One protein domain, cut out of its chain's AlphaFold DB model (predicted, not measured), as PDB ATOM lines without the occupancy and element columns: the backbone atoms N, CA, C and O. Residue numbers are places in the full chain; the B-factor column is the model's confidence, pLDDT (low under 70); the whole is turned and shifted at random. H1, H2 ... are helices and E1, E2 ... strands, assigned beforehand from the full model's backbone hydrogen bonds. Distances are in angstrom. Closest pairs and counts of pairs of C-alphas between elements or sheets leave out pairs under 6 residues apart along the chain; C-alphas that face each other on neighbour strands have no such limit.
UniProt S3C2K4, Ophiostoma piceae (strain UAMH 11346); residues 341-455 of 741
ATOM      1  N   THR A 341     -43.841 -62.085 -13.685       97.62
ATOM      2  CA  THR A 341     -44.127 -60.659 -13.869       97.62
ATOM      3  C   THR A 341     -43.376 -59.826 -12.836       97.62
ATOM      4  O   THR A 341     -43.098 -60.291 -11.725       97.62
ATOM      5  N   PHE A 342     -43.018 -58.607 -13.224       97.69
ATOM      6  CA  PHE A 342     -42.512 -57.540 -12.364       97.69
ATOM      7  C   PHE A 342     -43.538 -56.406 -12.338       97.69
ATOM      8  O   PHE A 342     -44.128 -56.110 -13.376       97.69
ATOM      9  N   SER A 343     -43.741 -55.756 -11.189       96.81
ATOM     10  CA  SER A 343     -44.432 -54.462 -11.127       96.81
ATOM     11  C   SER A 343     -44.028 -53.645  -9.899       96.81
ATOM     12  O   SER A 343     -43.975 -54.170  -8.782       96.81
ATOM     13  N   THR A 344     -43.807 -52.338 -10.086       95.44
ATOM     14  CA  THR A 344     -43.536 -51.403  -8.977       95.44
ATOM     15  C   THR A 344     -44.774 -51.037  -8.147       95.44
ATOM     16  O   THR A 344     -44.639 -50.327  -7.146       95.44
ATOM     17  N   GLN A 345     -45.956 -51.536  -8.527       93.19
ATOM     18  CA  GLN A 345     -47.239 -51.368  -7.837       93.19
ATOM     19  C   GLN A 345     -47.882 -52.736  -7.526       93.19
ATOM     20  O   GLN A 345     -47.539 -53.735  -8.169       93.19
ATOM     21  N   PRO A 346     -48.798 -52.836  -6.545       94.25
ATOM     22  CA  PRO A 346     -49.641 -54.019  -6.366       94.25
ATOM     23  C   PRO A 346     -50.544 -54.245  -7.590       94.25
ATOM     24  O   PRO A 346     -51.013 -53.288  -8.203       94.25
ATOM     25  N   THR A 347     -50.825 -55.502  -7.932       93.50
ATOM     26  CA  THR A 347     -51.716 -55.867  -9.053       93.50
ATOM     27  C   THR A 347     -52.789 -56.859  -8.599       93.50
ATOM     28  O   THR A 347     -52.667 -57.448  -7.529       93.50
ATOM     29  N   GLU A 348     -53.833 -57.093  -9.401       92.31
ATOM     30  CA  GLU A 348     -54.849 -58.117  -9.086       92.31
ATOM     31  C   GLU A 348     -54.230 -59.525  -8.982       92.31
ATOM     32  O   GLU A 348     -54.561 -60.294  -8.079       92.31
ATOM     33  N   GLU A 349     -53.261 -59.842  -9.849       89.50
ATOM     34  CA  GLU A 349     -52.513 -61.102  -9.782       89.50
ATOM     35  C   GLU A 349     -51.551 -61.166  -8.586       89.50
ATOM     36  O   GLU A 349     -51.208 -62.262  -8.134       89.50
ATOM     37  N   ASP A 350     -51.075 -60.027  -8.075       93.88
ATOM     38  CA  ASP A 350     -50.146 -59.942  -6.950       93.88
ATOM     39  C   ASP A 350     -50.398 -58.720  -6.042       93.88
ATOM     40  O   ASP A 350     -49.657 -57.731  -6.104       93.88
ATOM     41  N   PRO A 351     -51.401 -58.799  -5.146       94.50
ATOM     42  CA  PRO A 351     -51.841 -57.685  -4.301       94.50
ATOM     43  C   PRO A 351     -50.965 -57.492  -3.050       94.50
ATOM     44  O   PRO A 351     -51.438 -57.015  -2.023       94.50
ATOM     45  N   ARG A 352     -49.692 -57.911  -3.090       94.69
ATOM     46  CA  ARG A 352     -48.746 -57.702  -1.984       94.69
ATOM     47  C   ARG A 352     -48.319 -56.240  -1.952       94.69
ATOM     48  O   ARG A 352     -47.852 -55.728  -2.972       94.69
ATOM     49  N   ASP A 353     -48.379 -55.620  -0.776       93.50
ATOM     50  CA  ASP A 353     -47.824 -54.284  -0.557       93.50
ATOM     51  C   ASP A 353     -46.368 -54.210  -1.031       93.50
ATOM     52  O   ASP A 353     -45.554 -55.110  -0.783       93.50
ATOM     53  N   ARG A 354     -46.039 -53.132  -1.743       93.31
ATOM     54  CA  ARG A 354     -44.682 -52.884  -2.233       93.31
ATOM     55  C   ARG A 354     -43.871 -52.152  -1.153       93.31
ATOM     56  O   ARG A 354     -44.429 -51.293  -0.470       93.31
ATOM     57  N   PRO A 355     -42.573 -52.464  -0.977       92.62
ATOM     58  CA  PRO A 355     -41.704 -51.717  -0.072       92.62
ATOM     59  C   PRO A 355     -41.665 -50.217  -0.391       92.62
ATOM     60  O   PRO A 355     -41.912 -49.797  -1.523       92.62
ATOM     61  N   ALA A 356     -41.290 -49.411   0.605       90.56
ATOM     62  CA  ALA A 356     -41.009 -47.996   0.392       90.56
ATOM     63  C   ALA A 356     -39.909 -47.816  -0.671       90.56
ATOM     64  O   ALA A 356     -38.911 -48.542  -0.681       90.56
ATOM     65  N   ARG A 357     -40.108 -46.848  -1.569       87.69
ATOM     66  CA  ARG A 357     -39.186 -46.556  -2.676       87.69
ATOM     67  C   ARG A 357     -37.917 -45.854  -2.169       87.69
ATOM     68  O   ARG A 357     -38.015 -45.093  -1.205       87.69
ATOM     69  N   PRO A 358     -36.751 -46.055  -2.812       90.38
ATOM     70  CA  PRO A 358     -35.540 -45.313  -2.474       90.38
ATOM     71  C   PRO A 358     -35.697 -43.802  -2.661       90.38
ATOM     72  O   PRO A 358     -36.465 -43.331  -3.505       90.38
ATOM     73  N   THR A 359     -34.914 -43.034  -1.906       87.00
ATOM     74  CA  THR A 359     -34.821 -41.579  -2.049       87.00
ATOM     75  C   THR A 359     -34.480 -41.200  -3.492       87.00
ATOM     76  O   THR A 359     -33.535 -41.724  -4.071       87.00
ATOM     77  N   GLY A 360     -35.245 -40.274  -4.072       86.06
ATOM     78  CA  GLY A 360     -35.055 -39.804  -5.448       86.06
ATOM     79  C   GLY A 360     -35.885 -40.542  -6.503       86.06
ATOM     80  O   GLY A 360     -36.191 -39.931  -7.521       86.06
ATOM     81  N   VAL A 361     -36.331 -41.783  -6.256       89.56
ATOM     82  CA  VAL A 361     -37.255 -42.512  -7.149       89.56
ATOM     83  C   VAL A 361     -38.663 -41.909  -7.024       89.56
ATOM     84  O   VAL A 361     -39.277 -42.036  -5.958       89.56
ATOM     85  N   PRO A 362     -39.229 -41.254  -8.058       84.88
ATOM     86  CA  PRO A 362     -40.467 -40.501  -7.866       84.88
ATOM     87  C   PRO A 362     -41.693 -41.394  -7.652       84.88
ATOM     88  O   PRO A 362     -41.827 -42.469  -8.236       84.88
ATOM     89  N   ALA A 363     -42.637 -40.924  -6.831       82.56
ATOM     90  CA  ALA A 363     -43.847 -41.676  -6.485       82.56
ATOM     91  C   ALA A 363     -44.759 -41.979  -7.691       82.56
ATOM     92  O   ALA A 363     -45.494 -42.961  -7.664       82.56
ATOM     93  N   ALA A 364     -44.689 -41.159  -8.745       83.69
ATOM     94  CA  ALA A 364     -45.470 -41.321  -9.971       83.69
ATOM     95  C   ALA A 364     -44.869 -42.315 -10.982       83.69
ATOM     96  O   ALA A 364     -45.535 -42.631 -11.962       83.69
ATOM     97  N   PHE A 365     -43.639 -42.803 -10.765       89.19
ATOM     98  CA  PHE A 365     -43.059 -43.839 -11.619       89.19
ATOM     99  C   PHE A 365     -43.870 -45.136 -11.499       89.19
ATOM    100  O   PHE A 365     -44.140 -45.590 -10.384       89.19
ATOM    101  N   ASP A 366     -44.201 -45.775 -12.611       92.31
ATOM    102  CA  ASP A 366     -44.513 -47.200 -12.612       92.31
ATOM    103  C   ASP A 366     -43.793 -47.904 -13.757       92.31
ATOM    104  O   ASP A 366     -43.507 -47.317 -14.797       92.31
ATOM    105  N   MET A 367     -43.493 -49.175 -13.536       94.94
ATOM    106  CA  MET A 367     -42.940 -50.088 -14.512       94.94
ATOM    107  C   MET A 367     -43.480 -51.481 -14.205       94.94
ATOM    108  O   MET A 367     -43.366 -51.967 -13.077       94.94
ATOM    109  N   SER A 368     -44.034 -52.141 -15.215       97.19
ATOM    110  CA  SER A 368     -44.353 -53.563 -15.173       97.19
ATOM    111  C   SER A 368     -43.937 -54.257 -16.466       97.19
ATOM    112  O   SER A 368     -43.819 -53.625 -17.513       97.19
ATOM    113  N   PHE A 369     -43.640 -55.553 -16.373       97.75
ATOM    114  CA  PHE A 369     -43.313 -56.396 -17.524       97.75
ATOM    115  C   PHE A 369     -43.535 -57.877 -17.214       97.75
ATOM    116  O   PHE A 369     -43.466 -58.310 -16.060       97.75
ATOM    117  N   THR A 370     -43.703 -58.673 -18.266       97.81
ATOM    118  CA  THR A 370     -43.681 -60.136 -18.234       97.81
ATOM    119  C   THR A 370     -42.350 -60.641 -18.783       97.81
ATOM    120  O   THR A 370     -42.086 -60.542 -19.978       97.81
ATOM    121  N   ALA A 371     -41.522 -61.260 -17.941       97.19
ATOM    122  CA  ALA A 371     -40.296 -61.907 -18.393       97.19
ATOM    123  C   ALA A 371     -40.561 -63.354 -18.843       97.19
ATOM    124  O   ALA A 371     -41.141 -64.151 -18.096       97.19
ATOM    125  N   ARG A 372     -40.099 -63.726 -20.043       94.88
ATOM    126  CA  ARG A 372     -40.188 -65.088 -20.605       94.88
ATOM    127  C   ARG A 372     -38.817 -65.487 -21.148       94.88
ATOM    128  O   ARG A 372     -38.240 -64.762 -21.941       94.88
ATOM    129  N   HIS A 373     -38.257 -66.607 -20.685       90.25
ATOM    130  CA  HIS A 373     -36.878 -67.020 -21.017       90.25
ATOM    131  C   HIS A 373     -35.799 -65.944 -20.750       90.25
ATOM    132  O   HIS A 373     -34.734 -65.952 -21.354       90.25
ATOM    133  N   GLY A 374     -36.076 -65.011 -19.832       92.38
ATOM    134  CA  GLY A 374     -35.228 -63.851 -19.546       92.38
ATOM    135  C   GLY A 374     -35.406 -62.654 -20.488       92.38
ATOM    136  O   GLY A 374     -34.898 -61.589 -20.157       92.38
ATOM    137  N   GLN A 375     -36.152 -62.781 -21.590       96.31
ATOM    138  CA  GLN A 375     -36.571 -61.646 -22.419       96.31
ATOM    139  C   GLN A 375     -37.736 -60.897 -21.764       96.31
ATOM    140  O   GLN A 375     -38.620 -61.516 -21.164       96.31
ATOM    141  N   LEU A 376     -37.715 -59.569 -21.861       97.50
ATOM    142  CA  LEU A 376     -38.769 -58.671 -21.402       97.50
ATOM    143  C   LEU A 376     -39.871 -58.569 -22.461       97.50
ATOM    144  O   LEU A 376     -39.577 -58.325 -23.628       97.50
ATOM    145  N   HIS A 377     -41.128 -58.713 -22.051       97.19
ATOM    146  CA  HIS A 377     -42.302 -58.525 -22.902       97.19
ATOM    147  C   HIS A 377     -43.420 -57.820 -22.141       97.19
ATOM    148  O   HIS A 377     -43.386 -57.762 -20.909       97.19
ATOM    149  N   GLU A 378     -44.460 -57.382 -22.857       95.44
ATOM    150  CA  GLU A 378     -45.692 -56.835 -22.251       95.44
ATOM    151  C   GLU A 378     -45.368 -55.652 -21.321       95.44
ATOM    152  O   GLU A 378     -45.935 -55.505 -20.239       95.44
ATOM    153  N   ILE A 379     -44.382 -54.848 -21.728       96.94
ATOM    154  CA  ILE A 379     -43.823 -53.780 -20.908       96.94
ATOM    155  C   ILE A 379     -44.810 -52.616 -20.865       96.94
ATOM    156  O   ILE A 379     -45.263 -52.128 -21.900       96.94
ATOM    157  N   ALA A 380     -45.099 -52.135 -19.661       94.56
ATOM    158  CA  ALA A 380     -45.764 -50.866 -19.430       94.56
ATOM    159  C   ALA A 380     -44.887 -50.010 -18.519       94.56
ATOM    160  O   ALA A 380     -44.361 -50.490 -17.514       94.56
ATOM    161  N   ILE A 381     -44.739 -48.735 -18.866       91.69
ATOM    162  CA  ILE A 381     -44.059 -47.730 -18.052       91.69
ATOM    163  C   ILE A 381     -45.010 -46.540 -17.911       91.69
ATOM    164  O   ILE A 381     -45.820 -46.287 -18.802       91.69
ATOM    165  N   ALA A 382     -44.937 -45.839 -16.786       89.06
ATOM    166  CA  ALA A 382     -45.632 -44.582 -16.576       89.06
ATOM    167  C   ALA A 382     -44.751 -43.598 -15.799       89.06
ATOM    168  O   ALA A 382     -44.044 -43.975 -14.862       89.06
ATOM    169  N   GLY A 383     -44.857 -42.316 -16.140       81.12
ATOM    170  CA  GLY A 383     -44.374 -41.231 -15.291       81.12
ATOM    171  C   GLY A 383     -42.876 -40.944 -15.383       81.12
ATOM    172  O   GLY A 383     -42.374 -40.208 -14.531       81.12
ATOM    173  N   LEU A 384     -42.175 -41.447 -16.410       73.31
ATOM    174  CA  LEU A 384     -40.833 -40.961 -16.752       73.31
ATOM    175  C   LEU A 384     -40.905 -39.442 -16.999       73.31
ATOM    176  O   LEU A 384     -41.689 -38.958 -17.820       73.31
ATOM    177  N   ALA A 385     -40.138 -38.656 -16.238       64.19
ATOM    178  CA  ALA A 385     -40.364 -37.212 -16.176       64.19
ATOM    179  C   ALA A 385     -39.946 -36.463 -17.462       64.19
ATOM    180  O   ALA A 385     -38.878 -36.691 -18.029       64.19
ATOM    181  N   LYS A 386     -40.799 -35.513 -17.876       59.88
ATOM    182  CA  LYS A 386     -40.732 -34.763 -19.144       59.88
ATOM    183  C   LYS A 386     -39.390 -34.068 -19.410       59.88
ATOM    184  O   LYS A 386     -39.084 -33.046 -18.795       59.88
ATOM    185  N   GLY A 387     -38.696 -34.510 -20.457       46.66
ATOM    186  CA  GLY A 387     -37.720 -33.699 -21.184       46.66
ATOM    187  C   GLY A 387     -38.398 -32.818 -22.240       46.66
ATOM    188  O   GLY A 387     -38.727 -33.295 -23.322       46.66
ATOM    189  N   GLY A 388     -38.580 -31.527 -21.944       49.06
ATOM    190  CA  GLY A 388     -39.067 -30.525 -22.905       49.06
ATOM    191  C   GLY A 388     -40.585 -30.279 -22.909       49.06
ATOM    192  O   GLY A 388     -41.403 -31.160 -22.645       49.06
ATOM    193  N   ALA A 389     -40.974 -29.036 -23.210       43.44
ATOM    194  CA  ALA A 389     -42.370 -28.607 -23.249       43.44
ATOM    195  C   ALA A 389     -42.988 -28.844 -24.639       43.44
ATOM    196  O   ALA A 389     -42.671 -28.130 -25.587       43.44
ATOM    197  N   GLY A 390     -43.891 -29.824 -24.750       53.06
ATOM    198  CA  GLY A 390     -44.719 -30.035 -25.948       53.06
ATOM    199  C   GLY A 390     -45.007 -31.497 -26.294       53.06
ATOM    200  O   GLY A 390     -46.001 -31.770 -26.959       53.06
ATOM    201  N   ALA A 391     -44.183 -32.437 -25.826       56.31
ATOM    202  CA  ALA A 391     -44.409 -33.864 -26.039       56.31
ATOM    203  C   ALA A 391     -45.463 -34.434 -25.071       56.31
ATOM    204  O   ALA A 391     -45.524 -34.054 -23.896       56.31
ATOM    205  N   ASP A 392     -46.273 -35.371 -25.567       67.12
ATOM    206  CA  ASP A 392     -47.168 -36.170 -24.732       67.12
ATOM    207  C   ASP A 392     -46.383 -37.243 -23.958       67.12
ATOM    208  O   ASP A 392     -45.558 -37.953 -24.534       67.12
ATOM    209  N   VAL A 393     -46.661 -37.376 -22.658       67.69
ATOM    210  CA  VAL A 393     -45.961 -38.333 -21.782       67.69
ATOM    211  C   VAL A 393     -46.376 -39.759 -22.087       67.69
ATOM    212  O   VAL A 393     -45.496 -40.602 -22.193       67.69
ATOM    213  N   SER A 394     -47.661 -40.027 -22.335       71.62
ATOM    214  CA  SER A 394     -48.092 -41.365 -22.754       71.62
ATOM    215  C   SER A 394     -47.414 -41.798 -24.058       71.62
ATOM    216  O   SER A 394     -47.046 -42.958 -24.197       71.62
ATOM    217  N   SER A 395     -47.180 -40.882 -25.000       77.81
ATOM    218  CA  SER A 395     -46.402 -41.163 -26.216       77.81
ATOM    219  C   SER A 395     -44.929 -41.497 -25.924       77.81
ATOM    220  O   SER A 395     -44.385 -42.428 -26.521       77.81
ATOM    221  N   ILE A 396     -44.286 -40.796 -24.980       81.88
ATOM    222  CA  ILE A 396     -42.905 -41.084 -24.546       81.88
ATOM    223  C   ILE A 396     -42.836 -42.430 -23.816       81.88
ATOM    224  O   ILE A 396     -42.095 -43.306 -24.251       81.88
ATOM    225  N   ASP A 397     -43.633 -42.618 -22.760       86.62
ATOM    226  CA  ASP A 397     -43.672 -43.834 -21.940       86.62
ATOM    227  C   ASP A 397     -43.938 -45.086 -22.803       86.62
ATOM    228  O   ASP A 397     -43.213 -46.077 -22.698       86.62
ATOM    229  N   ASN A 398     -44.906 -45.022 -23.731       88.00
ATOM    230  CA  ASN A 398     -45.185 -46.110 -24.679       88.00
ATOM    231  C   ASN A 398     -44.026 -46.364 -25.657       88.00
ATOM    232  O   ASN A 398     -43.776 -47.515 -26.017       88.00
ATOM    233  N   SER A 399     -43.318 -45.320 -26.100       88.25
ATOM    234  CA  SER A 399     -42.159 -45.468 -26.994       88.25
ATOM    235  C   SER A 399     -40.995 -46.150 -26.274       88.25
ATOM    236  O   SER A 399     -40.441 -47.109 -26.805       88.25
ATOM    237  N   THR A 400     -40.688 -45.729 -25.043       89.94
ATOM    238  CA  THR A 400     -39.656 -46.345 -24.196       89.94
ATOM    239  C   THR A 400     -40.002 -47.799 -23.874       89.94
ATOM    240  O   THR A 400     -39.160 -48.680 -24.017       89.94
ATOM    241  N   ALA A 401     -41.258 -48.090 -23.516       93.06
ATOM    242  CA  ALA A 401     -41.718 -49.459 -23.288       93.06
ATOM    243  C   ALA A 401     -41.614 -50.335 -24.555       93.06
ATOM    244  O   ALA A 401     -41.172 -51.479 -24.474       93.06
ATOM    245  N   THR A 402     -41.944 -49.784 -25.731       94.00
ATOM    246  CA  THR A 402     -41.805 -50.476 -27.028       94.00
ATOM    247  C   THR A 402     -40.339 -50.743 -27.383       94.00
ATOM    248  O   THR A 402     -40.025 -51.810 -27.900       94.00
ATOM    249  N   ALA A 403     -39.437 -49.801 -27.098       94.06
ATOM    250  CA  ALA A 403     -38.004 -49.955 -27.347       94.06
ATOM    251  C   ALA A 403     -37.356 -51.026 -26.449       94.06
ATOM    252  O   ALA A 403     -36.383 -51.653 -26.858       94.06
ATOM    253  N   LEU A 404     -37.909 -51.264 -25.254       95.19
ATOM    254  CA  LEU A 404     -37.421 -52.267 -24.304       95.19
ATOM    255  C   LEU A 404     -37.951 -53.692 -24.562       95.19
ATOM    256  O   LEU A 404     -37.382 -54.640 -24.018       95.19
ATOM    257  N   ASP A 405     -39.004 -53.891 -25.367       95.94
ATOM    258  CA  ASP A 405     -39.533 -55.242 -25.633       95.94
ATOM    259  C   ASP A 405     -38.482 -56.104 -26.364       95.94
ATOM    260  O   ASP A 405     -37.718 -55.632 -27.208       95.94
ATOM    261  N   GLY A 406     -38.382 -57.375 -25.978       95.44
ATOM    262  CA  GLY A 406     -37.368 -58.314 -26.453       95.44
ATOM    263  C   GLY A 406     -35.984 -58.182 -25.802       95.44
ATOM    264  O   GLY A 406     -35.161 -59.076 -26.005       95.44
ATOM    265  N   HIS A 407     -35.706 -57.148 -24.994       96.00
ATOM    266  CA  HIS A 407     -34.426 -57.039 -24.277       96.00
ATOM    267  C   HIS A 407     -34.228 -58.202 -23.297       96.00
ATOM    268  O   HIS A 407     -35.161 -58.616 -22.610       96.00
ATOM    269  N   VAL A 408     -33.001 -58.717 -23.185       95.56
ATOM    270  CA  VAL A 408     -32.667 -59.809 -22.261       95.56
ATOM    271  C   VAL A 408     -32.237 -59.232 -20.907       95.56
ATOM    272  O   VAL A 408     -31.199 -58.587 -20.785       95.56
ATOM    273  N   LEU A 409     -33.013 -59.503 -19.855       95.25
ATOM    274  CA  LEU A 409     -32.839 -58.937 -18.509       95.25
ATOM    275  C   LEU A 409     -31.448 -59.190 -17.898       95.25
ATOM    276  O   LEU A 409     -30.940 -58.357 -17.157       95.25
ATOM    277  N   TYR A 410     -30.827 -60.332 -18.205       92.56
ATOM    278  CA  TYR A 410     -29.481 -60.687 -17.735       92.56
ATOM    279  C   TYR A 410     -28.349 -60.219 -18.672       92.56
ATOM    280  O   TYR A 410     -27.168 -60.412 -18.371       92.56
ATOM    281  N   GLU A 411     -28.678 -59.579 -19.796       92.94
ATOM    282  CA  GLU A 411     -27.727 -58.887 -20.681       92.94
ATOM    283  C   GLU A 411     -27.695 -57.375 -20.433       92.94
ATOM    284  O   GLU A 411     -26.709 -56.727 -20.776       92.94
ATOM    285  N   ILE A 412     -28.690 -56.821 -19.728       93.19
ATOM    286  CA  ILE A 412     -28.636 -55.450 -19.211       93.19
ATOM    287  C   ILE A 412     -27.391 -55.296 -18.323       93.19
ATOM    288  O   ILE A 412     -27.147 -56.081 -17.401       93.19
ATOM    289  N   ARG A 413     -26.559 -54.300 -18.650       92.25
ATOM    290  CA  ARG A 413     -25.354 -53.927 -17.888       92.25
ATOM    291  C   ARG A 413     -25.501 -52.605 -17.154       92.25
ATOM    292  O   ARG A 413     -24.782 -52.402 -16.195       92.25
ATOM    293  N   ASP A 414     -26.423 -51.739 -17.555       94.69
ATOM    294  CA  ASP A 414     -26.816 -50.587 -16.747       94.69
ATOM    295  C   ASP A 414     -28.227 -50.143 -17.140       94.69
ATOM    296  O   ASP A 414     -28.465 -49.748 -18.283       94.69
ATOM    297  N   TRP A 415     -29.169 -50.191 -16.199       95.25
ATOM    298  CA  TRP A 415     -30.520 -49.675 -16.408       95.25
ATOM    299  C   TRP A 415     -30.553 -48.165 -16.661       95.25
ATOM    300  O   TRP A 415     -31.475 -47.700 -17.324       95.25
ATOM    301  N   ARG A 416     -29.554 -47.396 -16.205       94.25
ATOM    302  CA  ARG A 416     -29.440 -45.960 -16.509       94.25
ATOM    303  C   ARG A 416     -29.230 -45.737 -18.005       94.25
ATOM    304  O   ARG A 416     -29.973 -44.977 -18.620       94.25
ATOM    305  N   ALA A 417     -28.268 -46.453 -18.593       93.69
ATOM    306  CA  ALA A 417     -27.983 -46.402 -20.025       93.69
ATOM    307  C   ALA A 417     -29.154 -46.957 -20.848       93.69
ATOM    308  O   ALA A 417     -29.638 -46.285 -21.752       93.69
ATOM    309  N   VAL A 418     -29.678 -48.130 -20.478       94.19
ATOM    310  CA  VAL A 418     -30.792 -48.781 -21.189       94.19
ATOM    311  C   VAL A 418     -32.068 -47.926 -21.183       94.19
ATOM    312  O   VAL A 418     -32.729 -47.824 -22.213       94.19
ATOM    313  N   LEU A 419     -32.401 -47.247 -20.077       91.88
ATOM    314  CA  LEU A 419     -33.517 -46.292 -20.057       91.88
ATOM    315  C   LEU A 419     -33.223 -45.038 -20.894       91.88
ATOM    316  O   LEU A 419     -34.106 -44.577 -21.614       91.88
ATOM    317  N   ALA A 420     -32.004 -44.492 -20.824       90.38
ATOM    318  CA  ALA A 420     -31.616 -43.312 -21.596       90.38
ATOM    319  C   ALA A 420     -31.657 -43.559 -23.116       90.38
ATOM    320  O   ALA A 420     -32.153 -42.712 -23.854       90.38
ATOM    321  N   GLU A 421     -31.178 -44.720 -23.572       91.38
ATOM    322  CA  GLU A 421     -31.147 -45.126 -24.985       91.38
ATOM    323  C   GLU A 421     -32.533 -45.513 -25.524       91.38
ATOM    324  O   GLU A 421     -32.845 -45.219 -26.677       91.38
ATOM    325  N   ALA A 422     -33.389 -46.120 -24.695       90.69
ATOM    326  CA  ALA A 422     -34.770 -46.443 -25.061       90.69
ATOM    327  C   ALA A 422     -35.683 -45.203 -25.168       90.69
ATOM    328  O   ALA A 422     -36.766 -45.284 -25.751       90.69
ATOM    329  N   SER A 423     -35.277 -44.061 -24.607       88.62
ATOM    330  CA  SER A 423     -36.106 -42.855 -24.556       88.62
ATOM    331  C   SER A 423     -36.071 -42.051 -25.866       88.62
ATOM    332  O   SER A 423     -34.994 -41.660 -26.316       88.62
ATOM    333  N   PRO A 424     -37.225 -41.667 -26.450       85.56
ATOM    334  CA  PRO A 424     -37.264 -40.788 -27.624       85.56
ATOM    335  C   PRO A 424     -36.878 -39.327 -27.315       85.56
ATOM    336  O   PRO A 424     -36.731 -38.523 -28.237       85.56
ATOM    337  N   VAL A 425     -36.749 -38.960 -26.034       83.56
ATOM    338  CA  VAL A 425     -36.329 -37.628 -25.566       83.56
ATOM    339  C   VAL A 425     -35.311 -37.753 -24.424       83.56
ATOM    340  O   VAL A 425     -35.413 -38.693 -23.635       83.56
ATOM    341  N   PRO A 426     -34.364 -36.813 -24.252       81.38
ATOM    342  CA  PRO A 426     -33.495 -36.805 -23.077       81.38
ATOM    343  C   PRO A 426     -34.328 -36.677 -21.793       81.38
ATOM    344  O   PRO A 426     -35.015 -35.670 -21.607       81.38
ATOM    345  N   MET A 427     -34.292 -37.681 -20.912       78.12
ATOM    346  CA  MET A 427     -34.920 -37.561 -19.589       78.12
ATOM    347  C   MET A 427     -34.052 -36.706 -18.651       78.12
ATOM    348  O   MET A 427     -32.892 -36.413 -18.938       78.12
ATOM    349  N   HIS A 428     -34.600 -36.340 -17.492       81.69
ATOM    350  CA  HIS A 428     -33.839 -35.642 -16.459       81.69
ATOM    351  C   HIS A 428     -32.761 -36.553 -15.842       81.69
ATOM    352  O   HIS A 428     -33.066 -37.648 -15.372       81.69
ATOM    353  N   GLU A 429     -31.513 -36.083 -15.790       83.06
ATOM    354  CA  GLU A 429     -30.339 -36.856 -15.350       83.06
ATOM    355  C   GLU A 429     -30.528 -37.488 -13.961       83.06
ATOM    356  O   GLU A 429     -30.399 -38.699 -13.801       83.06
ATOM    357  N   THR A 430     -30.975 -36.705 -12.971       83.94
ATOM    358  CA  THR A 430     -31.221 -37.212 -11.605       83.94
ATOM    359  C   THR A 430     -32.368 -38.228 -11.512       83.94
ATOM    360  O   THR A 430     -32.437 -38.977 -10.541       83.94
ATOM    361  N   TYR A 431     -33.274 -38.253 -12.497       83.12
ATOM    362  CA  TYR A 431     -34.363 -39.230 -12.573       83.12
ATOM    363  C   TYR A 431     -33.821 -40.566 -13.088       83.12
ATOM    364  O   TYR A 431     -34.071 -41.604 -12.475       83.12
ATOM    365  N   ILE A 432     -33.054 -40.530 -14.189       88.38
ATOM    366  CA  ILE A 432     -32.355 -41.704 -14.731       88.38
ATOM    367  C   ILE A 432     -31.448 -42.306 -13.658       88.38
ATOM    368  O   ILE A 432     -31.509 -43.512 -13.440       88.38
ATOM    369  N   GLU A 433     -30.665 -41.483 -12.959       91.75
ATOM    370  CA  GLU A 433     -29.729 -41.961 -11.941       91.75
ATOM    371  C   GLU A 433     -30.453 -42.691 -10.800       91.75
ATOM    372  O   GLU A 433     -30.099 -43.822 -10.476       91.75
ATOM    373  N   ALA A 434     -31.517 -42.104 -10.238       92.19
ATOM    374  CA  ALA A 434     -32.258 -42.720  -9.136       92.19
ATOM    375  C   ALA A 434     -33.002 -44.004  -9.553       92.19
ATOM    376  O   ALA A 434     -32.937 -45.015  -8.852       92.19
ATOM    377  N   VAL A 435     -33.707 -43.986 -10.691       92.94
ATOM    378  CA  VAL A 435     -34.489 -45.144 -11.159       92.94
ATOM    379  C   VAL A 435     -33.586 -46.249 -11.701       92.94
ATOM    380  O   VAL A 435     -33.785 -47.416 -11.370       92.94
ATOM    381  N   GLY A 436     -32.574 -45.903 -12.495       94.38
ATOM    382  CA  GLY A 436     -31.632 -46.863 -13.058       94.38
ATOM    383  C   GLY A 436     -30.771 -47.525 -11.985       94.38
ATOM    384  O   GLY A 436     -30.645 -48.746 -11.997       94.38
ATOM    385  N   THR A 437     -30.268 -46.775 -10.997       94.62
ATOM    386  CA  THR A 437     -29.546 -47.363  -9.855       94.62
ATOM    387  C   THR A 437     -30.446 -48.290  -9.038       94.62
ATOM    388  O   THR A 437     -30.045 -49.415  -8.746       94.62
ATOM    389  N   TRP A 438     -31.701 -47.912  -8.770       95.12
ATOM    390  CA  TRP A 438     -32.650 -48.802  -8.094       95.12
ATOM    391  C   TRP A 438     -32.921 -50.098  -8.879       95.12
ATOM    392  O   TRP A 438     -32.905 -51.185  -8.305       95.12
ATOM    393  N   LEU A 439     -33.115 -50.028 -10.199       95.62
ATOM    394  CA  LEU A 439     -33.290 -51.224 -11.033       95.62
ATOM    395  C   LEU A 439     -32.000 -52.072 -11.103       95.62
ATOM    396  O   LEU A 439     -32.081 -53.304 -11.092       95.62
ATOM    397  N   ASN A 440     -30.818 -51.445 -11.103       94.81
ATOM    398  CA  ASN A 440     -29.526 -52.132 -11.010       94.81
ATOM    399  C   ASN A 440     -29.394 -52.916  -9.690       94.81
ATOM    400  O   ASN A 440     -28.996 -54.083  -9.722       94.81
ATOM    401  N   GLU A 441     -29.787 -52.327  -8.554       92.88
ATOM    402  CA  GLU A 441     -29.849 -53.002  -7.247       92.88
ATOM    403  C   GLU A 441     -30.866 -54.154  -7.236       92.88
ATOM    404  O   GLU A 441     -30.554 -55.258  -6.781       92.88
ATOM    405  N   LEU A 442     -32.083 -53.921  -7.751       94.62
ATOM    406  CA  LEU A 442     -33.158 -54.918  -7.769       94.62
ATOM    407  C   LEU A 442     -32.756 -56.176  -8.546       94.62
ATOM    408  O   LEU A 442     -32.925 -57.293  -8.048       94.62
ATOM    409  N   PHE A 443     -32.216 -55.998  -9.752       94.25
ATOM    410  CA  PHE A 443     -31.844 -57.103 -10.636       94.25
ATOM    411  C   PHE A 443     -30.397 -57.588 -10.457       94.25
ATOM    412  O   PHE A 443     -30.022 -58.590 -11.069       94.25
ATOM    413  N   GLY A 444     -29.622 -56.946  -9.574       90.44
ATOM    414  CA  GLY A 444     -28.267 -57.344  -9.186       90.44
ATOM    415  C   GLY A 444     -27.231 -57.175 -10.292       90.44
ATOM    416  O   GLY A 444     -26.407 -58.063 -10.493       90.44
ATOM    417  N   VAL A 445     -27.293 -56.068 -11.032       86.94
ATOM    418  CA  VAL A 445     -26.570 -55.874 -12.303       86.94
ATOM    419  C   VAL A 445     -25.037 -55.907 -12.157       86.94
ATOM    420  O   VAL A 445     -24.335 -56.348 -13.069       86.94
ATOM    421  N   GLU A 446     -24.510 -55.602 -10.969       77.56
ATOM    422  CA  GLU A 446     -23.098 -55.799 -10.591       77.56
ATOM    423  C   GLU A 446     -22.605 -57.243 -10.803       77.56
ATOM    424  O   GLU A 446     -21.443 -57.477 -11.166       77.56
ATOM    425  N   LEU A 447     -23.494 -58.237 -10.662       78.44
ATOM    426  CA  LEU A 447     -23.204 -59.641 -10.957       78.44
ATOM    427  C   LEU A 447     -22.775 -59.838 -12.421       78.44
ATOM    428  O   LEU A 447     -21.960 -60.719 -12.697       78.44
ATOM    429  N   PHE A 448     -23.242 -58.985 -13.336       70.81
ATOM    430  CA  PHE A 448     -23.008 -59.107 -14.771       70.81
ATOM    431  C   PHE A 448     -21.928 -58.181 -15.350       70.81
ATOM    432  O   PHE A 448     -21.427 -58.485 -16.428       70.81
ATOM    433  N   HIS A 449     -21.544 -57.082 -14.681       57.69
ATOM    434  CA  HIS A 449     -20.454 -56.212 -15.164       57.69
ATOM    435  C   HIS A 449     -19.144 -56.993 -15.344       57.69
ATOM    436  O   HIS A 449     -18.578 -57.026 -16.434       57.69
ATOM    437  N   ASN A 450     -18.723 -57.695 -14.289       49.00
ATOM    438  CA  ASN A 450     -17.575 -58.599 -14.334       49.00
ATOM    439  C   ASN A 450     -18.095 -60.038 -14.462       49.00
ATOM    440  O   ASN A 450     -18.202 -60.749 -13.460       49.00
ATOM    441  N   THR A 451     -18.501 -60.466 -15.660       46.47
ATOM    442  CA  THR A 451     -18.704 -61.899 -15.928       46.47
ATOM    443  C   THR A 451     -17.354 -62.600 -15.827       46.47
ATOM    444  O   THR A 451     -16.496 -62.368 -16.675       46.47
ATOM    445  N   TRP A 452     -17.197 -63.419 -14.782       51.72
ATOM    446  CA  TRP A 452     -15.980 -64.133 -14.383       51.72
ATOM    447  C   TRP A 452     -15.106 -64.555 -15.569       51.72
ATOM    448  O   TRP A 452     -15.476 -65.431 -16.356       51.72
ATOM    449  N   THR A 453     -13.940 -63.927 -15.681       41.84
ATOM    450  CA  THR A 453     -12.896 -64.334 -16.617       41.84
ATOM    451  C   THR A 453     -12.289 -65.665 -16.156       41.84
ATOM    452  O   THR A 453     -12.366 -66.001 -14.972       41.84
ATOM    453  N   PRO A 454     -11.631 -66.434 -17.041       40.53
ATOM    454  CA  PRO A 454     -10.862 -67.603 -16.617       40.53
ATOM    455  C   PRO A 454      -9.790 -67.283 -15.559       40.53
ATOM    456  O   PRO A 454      -9.547 -68.109 -14.687       40.53
ATOM    457  N   ALA A 455      -9.216 -66.072 -15.565       40.53
ATOM    458  CA  ALA A 455      -8.219 -65.643 -14.579       40.53
ATOM    459  C   ALA A 455      -8.802 -65.453 -13.162       40.53
ATOM    460  O   ALA A 455      -8.106 -65.680 -12.174       40.53
TER     461      ALA A 455
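What this domain is: This is residues 341 to 455 of the 741 residues of a protein of Ophiostoma piceae (strain UAMH 11346) (UniProt S3C2K4). A small three-stranded sheet has helix H1 along one face, over its edge strand E3; from there H2 turns away from the sheet and links H1 to the longer H3, so that H1, H2 and H3 step off in a chain of contacts. Past H3 come the small H4 and a tail, residues 450 to 455, trailing off at one end of the length. The printed part has 115 residues, with three strands followed by four helices; the class is mixed, with 57 residues, under half, in named elements. The antiparallel sheet has the order E1, E2, E3. The whole is compact, with a radius of gyration of the C-alphas of 14.6 A, yet elongated, spanning 52 by 33 by 29 A.

How they stand to each other: E1, residues 341 to 343, E2, residues 366 to 372, and E3, residues 375 to 382, form a meander, each strand the antiparallel neighbour of the one before. N 342 and O 369 are within hydrogen-bond range at 2.9 A, as are N 368 and O 380 at 2.8 A. H1, residues 393 to 404, is on the sheet at a height of 7.4 A, along E3 at 11 degrees on the local plane; the closest C-alphas are those of Ile 379 and Ala 401, 5.4 A apart. With residues 399 to 404 alone, H1 touches H2, residues 415 to 422, about perpendicular at 73 degrees; the closest C-alphas, of Thr 400 and Ala 422, are 5.0 A apart. H2 touches H3, residues 429 to 443, at a steep tilt of 61 degrees, opposite ways; the closest C-alphas, of Arg 416 and Gly 436, are 4.2 A apart. H4, residues 446 to 449, is close to H3 but not clearly touching, the closest C-alphas, of Asn 440 and Glu 446, being 7.4 A apart. H1 and H3 are apart. Every O i to N i+4 pair is within hydrogen-bond range in H1, H2 and H3; H4 is too short for one.

Where its parts are: E1 begins at C-alpha 341, (-44.127, -60.659, -13.869). E2 is 20.1 A long and E3 20.2 A, bending by 68 degrees at residue 378. H1 measures 16.5 A, H2 10.2 A and H3 20.8 A. H4 ends at C-alpha 449, (-20.454, -56.212, -15.164).

The domain as a whole: The C-alphas of Gly 390 and Ala 455 are the two farthest apart, at 52.2 A. The printed part has no cut. The link from E1 to E2, 22 residues, is long. The pLDDT is under 70 at residues 385 to 393 and 449 to 455.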